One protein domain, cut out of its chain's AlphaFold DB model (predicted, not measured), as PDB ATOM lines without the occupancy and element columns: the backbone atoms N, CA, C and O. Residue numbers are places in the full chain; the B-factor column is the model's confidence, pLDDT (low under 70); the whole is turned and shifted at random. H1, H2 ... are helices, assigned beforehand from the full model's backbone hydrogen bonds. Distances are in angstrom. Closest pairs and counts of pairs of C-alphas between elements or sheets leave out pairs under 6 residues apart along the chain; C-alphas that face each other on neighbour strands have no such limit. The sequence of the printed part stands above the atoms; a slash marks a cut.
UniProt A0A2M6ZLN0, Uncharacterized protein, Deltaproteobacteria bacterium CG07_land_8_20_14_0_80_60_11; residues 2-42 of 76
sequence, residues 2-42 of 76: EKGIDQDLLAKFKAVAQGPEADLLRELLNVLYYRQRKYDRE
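This is residues 2 to 42 of the 76 residues of an uncharacterized protein of Deltaproteobacteria bacterium CG07_land_8_20_14_0_80_60_11 (UniProt A0A2M6ZLN0). Two helices, H2 and H1, meet at neighbouring ends as an open V joined by a tight turn, and from each far tip an unnamed tail, residues 2 to 6 and 35 to 42, runs on. The V is flat and loose, with spans of 36 by 30 by 7 A and a radius of gyration of the C-alphas of 13.0 A. The printed part has 41 residues with two named helices, H1 then H2, and no named strand; the class is all helix.

H2, residues 22 to 34, touches H1, residues 7 to 17, only at the corner by their link, and with its residues 22 to 26 alone. The closest C-alphas, those of Val 16 and Ala 22, are 5.7 A apart. The helices run opposite ways at a steep tilt of 61 degrees. In H1 and H2 every O i to N i+4 pair is within hydrogen-bond range.

H2 is 18.0 A long, from C-alpha 22 at (24.991, -14.952, -4.453) to C-alpha 34 at (17.594, 1.404, -6.253). H1 is 15.0 A long and begins at C-alpha 7, (7.584, -20.108, -9.465).

The C-alphas farthest apart, of Pro 20 and Glu 42, are 38.0 A apart. Residues 2 to 12 and 27 to 42 stand free. The printed part has no cut. Residues 2 to 3 and 35 to 40 have pLDDT under 70.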
ATOM      1  N   GLU A   2      -3.268  -9.481 -10.007       47.94
ATOM      2  CA  GLU A   2      -2.015  -9.773  -9.307       47.94
ATOM      3  C   GLU A   2      -1.263 -10.802 -10.151       47.94
ATOM      4  O   GLU A   2      -1.732 -11.925 -10.346       47.94
ATOM      5  N   LYS A   3      -0.140 -10.394 -10.746       63.25
ATOM      6  CA  LYS A   3       0.769 -11.351 -11.368       63.25
ATOM      7  C   LYS A   3       1.408 -12.106 -10.214       63.25
ATOM      8  O   LYS A   3       2.317 -11.584  -9.574       63.25
ATOM      9  N   GLY A   4       0.879 -13.290  -9.916       73.62
ATOM     10  CA  GLY A   4       1.528 -14.219  -9.000       73.62
ATOM     11  C   GLY A   4       2.995 -14.381  -9.394       73.62
ATOM     12  O   GLY A   4       3.339 -14.319 -10.577       73.62
ATOM     13  N   ILE A   5       3.866 -14.524  -8.397       77.25
ATOM     14  CA  ILE A   5       5.295 -14.703  -8.644       77.25
ATOM     15  C   ILE A   5       5.471 -15.992  -9.447       77.25
ATOM     16  O   ILE A   5       5.037 -17.062  -9.011       77.25
ATOM     17  N   ASP A   6       6.104 -15.869 -10.613       89.75
ATOM     18  CA  ASP A   6       6.514 -17.005 -11.428       89.75
ATOM     19  C   ASP A   6       7.404 -17.928 -10.579       89.75
ATOM     20  O   ASP A   6       8.457 -17.527 -10.073       89.75
ATOM     21  N   GLN A   7       6.933 -19.156 -10.361       92.75
ATOM     22  CA  GLN A   7       7.584 -20.108  -9.465       92.75
ATOM     23  C   GLN A   7       8.917 -20.613 -10.027       92.75
ATOM     24  O   GLN A   7       9.825 -20.894  -9.244       92.75
ATOM     25  N   ASP A   8       9.069 -20.676 -11.352       92.81
ATOM     26  CA  ASP A   8      10.339 -21.029 -11.995       92.81
ATOM     27  C   ASP A   8      11.371 -19.917 -11.779       92.81
ATOM     28  O   ASP A   8      12.510 -20.177 -11.379       92.81
ATOM     29  N   LEU A   9      10.947 -18.658 -11.928       91.00
ATOM     30  CA  LEU A   9      11.793 -17.506 -11.620       91.00
ATOM     31  C   LEU A   9      12.231 -17.510 -10.149       91.00
ATOM     32  O   LEU A   9      13.411 -17.307  -9.857       91.00
ATOM     33  N   LEU A  10      11.306 -17.778  -9.223       91.94
ATOM     34  CA  LEU A  10      11.616 -17.858  -7.794       91.94
ATOM     35  C   LEU A  10      12.603 -18.992  -7.482       91.94
ATOM     36  O   LEU A  10      13.507 -18.807  -6.664       91.94
ATOM     37  N   ALA A  11      12.448 -20.151  -8.123       94.31
ATOM     38  CA  ALA A  11      13.347 -21.287  -7.944       94.31
ATOM     39  C   ALA A  11      14.768 -20.964  -8.429       94.31
ATOM     40  O   ALA A  11      15.728 -21.160  -7.681       94.31
ATOM     41  N   LYS A  12      14.904 -20.385  -9.630       93.12
ATOM     42  CA  LYS A  12      16.195 -19.930 -10.176       93.12
ATOM     43  C   LYS A  12      16.854 -18.894  -9.274       93.12
ATOM     44  O   LYS A  12      18.043 -18.993  -8.987       93.12
ATOM     45  N   PHE A  13      16.069 -17.942  -8.775       92.94
ATOM     46  CA  PHE A  13      16.565 -16.915  -7.870       92.94
ATOM     47  C   PHE A  13      17.137 -17.521  -6.582       92.94
ATOM     48  O   PHE A  13      18.242 -17.175  -6.172       92.94
ATOM     49  N   LYS A  14      16.417 -18.469  -5.965       94.06
ATOM     50  CA  LYS A  14      16.887 -19.179  -4.765       94.06
ATOM     51  C   LYS A  14      18.157 -19.985  -5.028       94.06
ATOM     52  O   LYS A  14      19.056 -19.945  -4.197       94.06
ATOM     53  N   ALA A  15      18.238 -20.673  -6.168       95.56
ATOM     54  CA  ALA A  15      19.410 -21.464  -6.532       95.56
ATOM     55  C   ALA A  15      20.673 -20.594  -6.643       95.56
ATOM     56  O   ALA A  15      21.694 -20.923  -6.047       95.56
ATOM     57  N   VAL A  16      20.586 -19.448  -7.327       95.94
ATOM     58  CA  VAL A  16      21.721 -18.518  -7.465       95.94
ATOM     59  C   VAL A  16      22.042 -17.829  -6.133       95.94
ATOM     60  O   VAL A  16      23.207 -17.694  -5.777       95.94
ATOM     61  N   ALA A  17      21.029 -17.453  -5.345       93.81
ATOM     62  CA  ALA A  17      21.225 -16.820  -4.038       93.81
ATOM     63  C   ALA A  17      21.894 -17.732  -2.990       93.81
ATOM     64  O   ALA A  17      22.404 -17.227  -1.992       93.81
ATOM     65  N   GLN A  18      21.849 -19.052  -3.185       94.94
ATOM     66  CA  GLN A  18      22.512 -20.053  -2.340       94.94
ATOM     67  C   GLN A  18      23.840 -20.552  -2.939       94.94
ATOM     68  O   GLN A  18      24.525 -21.354  -2.308       94.94
ATOM     69  N   GLY A  19      24.183 -20.108  -4.152       93.12
ATOM     70  CA  GLY A  19      25.388 -20.493  -4.879       93.12
ATOM     71  C   GLY A  19      26.553 -19.509  -4.701       93.12
ATOM     72  O   GLY A  19      26.428 -18.507  -3.993       93.12
ATOM     73  N   PRO A  20      27.698 -19.775  -5.353       95.19
ATOM     74  CA  PRO A  20      28.881 -18.919  -5.268       95.19
ATOM     75  C   PRO A  20      28.673 -17.510  -5.855       95.19
ATOM     76  O   PRO A  20      29.391 -16.584  -5.496       95.19
ATOM     77  N   GLU A  21      27.668 -17.313  -6.707       95.44
ATOM     78  CA  GLU A  21      27.323 -16.031  -7.333       95.44
ATOM     79  C   GLU A  21      26.289 -15.215  -6.533       95.44
ATOM     80  O   GLU A  21      25.745 -14.226  -7.035       95.44
ATOM     81  N   ALA A  22      25.997 -15.605  -5.287       93.81
ATOM     82  CA  ALA A  22      24.991 -14.952  -4.453       93.81
ATOM     83  C   ALA A  22      25.234 -13.443  -4.276       93.81
ATOM     84  O   ALA A  22      24.280 -12.659  -4.293       93.81
ATOM     85  N   ASP A  23      26.491 -13.026  -4.136       93.81
ATOM     86  CA  ASP A  23      26.846 -11.612  -3.971       93.81
ATOM     87  C   ASP A  23      26.602 -10.813  -5.255       93.81
ATOM     88  O   ASP A  23      25.978  -9.752  -5.210       93.81
ATOM     89  N   LEU A  24      26.952 -11.374  -6.416       94.38
ATOM     90  CA  LEU A  24      26.671 -10.762  -7.715       94.38
ATOM     91  C   LEU A  24      25.162 -10.575  -7.935       94.38
ATOM     92  O   LEU A  24      24.714  -9.534  -8.420       94.38
ATOM     93  N   LEU A  25      24.354 -11.563  -7.539       94.56
ATOM     94  CA  LEU A  25      22.896 -11.464  -7.602       94.56
ATOM     95  C   LEU A  25      22.359 -10.330  -6.715       94.56
ATOM     96  O   LEU A  25      21.456  -9.596  -7.127       94.56
ATOM     97  N   ARG A  26      22.911 -10.168  -5.505       90.88
ATOM     98  CA  ARG A  26      22.540  -9.085  -4.577       90.88
ATOM     99  C   ARG A  26      22.909  -7.717  -5.138       90.88
ATOM    100  O   ARG A  26      22.095  -6.799  -5.067       90.88
ATOM    101  N   GLU A  27      24.096  -7.576  -5.717       91.31
ATOM    102  CA  GLU A  27      24.526  -6.332  -6.359       91.31
ATOM    103  C   GLU A  27      23.630  -5.965  -7.542       91.31
ATOM    104  O   GLU A  27      23.147  -4.833  -7.621       91.31
ATOM    105  N   LEU A  28      23.320  -6.931  -8.410       90.94
ATOM    106  CA  LEU A  28      22.405  -6.727  -9.531       90.94
ATOM    107  C   LEU A  28      21.020  -6.276  -9.052       90.94
ATOM    108  O   LEU A  28      20.460  -5.312  -9.582       90.94
ATOM    109  N   LEU A  29      20.473  -6.938  -8.027       89.94
ATOM    110  CA  LEU A  29      19.205  -6.533  -7.428       89.94
ATOM    111  C   LEU A  29      19.266  -5.120  -6.858       89.94
ATOM    112  O   LEU A  29      18.346  -4.341  -7.093       89.94
ATOM    113  N   ASN A  30      20.330  -4.776  -6.137       88.19
ATOM    114  CA  ASN A  30      20.502  -3.441  -5.578       88.19
ATOM    115  C   ASN A  30      20.525  -2.388  -6.686       88.19
ATOM    116  O   ASN A  30      19.804  -1.394  -6.596       88.19
ATOM    117  N   VAL A  31      21.283  -2.619  -7.761       85.75
ATOM    118  CA  VAL A  31      21.295  -1.723  -8.921       85.75
ATOM    119  C   VAL A  31      19.883  -1.559  -9.464       85.75
ATOM    120  O   VAL A  31      19.418  -0.435  -9.592       85.75
ATOM    121  N   LEU A  32      19.159  -2.640  -9.743       84.69
ATOM    122  CA  LEU A  32      17.842  -2.551 -10.378       84.69
ATOM    123  C   LEU A  32      16.766  -1.951  -9.461       84.69
ATOM    124  O   LEU A  32      15.971  -1.122  -9.913       84.69
ATOM    125  N   TYR A  33      16.764  -2.326  -8.184       80.81
ATOM    126  CA  TYR A  33      15.802  -1.860  -7.189       80.81
ATOM    127  C   TYR A  33      16.025  -0.384  -6.844       80.81
ATOM    128  O   TYR A  33      15.093   0.421  -6.880       80.81
ATOM    129  N   TYR A  34      17.274   0.015  -6.578       77.50
ATOM    130  CA  TYR A  34      17.594   1.404  -6.253       77.50
ATOM    131  C   TYR A  34      17.690   2.311  -7.480       77.50
ATOM    132  O   TYR A  34      17.471   3.510  -7.335       77.50
ATOM    133  N   ARG A  35      17.908   1.792  -8.697       66.81
ATOM    134  CA  ARG A  35      17.836   2.588  -9.943       66.81
ATOM    135  C   ARG A  35      16.465   3.224 -10.156       66.81
ATOM    136  O   ARG A  35      16.355   4.196 -10.901       66.81
ATOM    137  N   GLN A  36      15.408   2.682  -9.557       60.34
ATOM    138  CA  GLN A  36      14.095   3.332  -9.573       60.34
ATOM    139  C   GLN A  36      13.932   4.388  -8.475       60.34
ATOM    140  O   GLN A  36      13.119   5.284  -8.641       60.34
ATOM    141  N   ARG A  37      14.704   4.306  -7.383       63.91
ATOM    142  CA  ARG A  37      14.593   5.207  -6.224       63.91
ATOM    143  C   ARG A  37      15.595   6.363  -6.212       63.91
ATOM    144  O   ARG A  37      15.324   7.367  -5.575       63.91
ATOM    145  N   LYS A  38      16.765   6.202  -6.837       59.12
ATOM    146  CA  LYS A  38      17.883   7.164  -6.765       59.12
ATOM    147  C   LYS A  38      17.933   8.175  -7.906       59.12
ATOM    148  O   LYS A  38      18.691   9.129  -7.810       59.12
ATOM    149  N   TYR A  39      17.181   7.951  -8.975       61.12
ATOM    150  CA  TYR A  39      17.154   8.863 -10.109       61.12
ATOM    151  C   TYR A  39      15.780   9.486 -10.184       61.12
ATOM    152  O   TYR A  39      14.789   8.753 -10.225       61.12
ATOM    153  N   ASP A  40      15.749  10.814 -10.216       67.69
ATOM    154  CA  ASP A  40      14.581  11.519 -10.698       67.69
ATOM    155  C   ASP A  40      14.319  11.059 -12.139       67.69
ATOM    156  O   ASP A  40      15.217  11.033 -12.987       67.69
ATOM    157  N   ARG A  41      13.113  10.547 -12.361       70.12
ATOM    158  CA  ARG A  41      12.653  10.047 -13.660       70.12
ATOM    159  C   ARG A  41      11.623  10.975 -14.271       70.12
ATOM    160  O   ARG A  41      11.128  10.669 -15.358       70.12
ATOM    161  N   GLU A  42      11.268  12.044 -13.570       81.44
ATOM    162  CA  GLU A  42      10.413  13.063 -14.127       81.44
ATOM    163  C   GLU A  42      11.154  13.731 -15.291       81.44
ATOM    164  O   GLU A  42      12.377  13.916 -15.254       81.44
TER     165      GLU A  42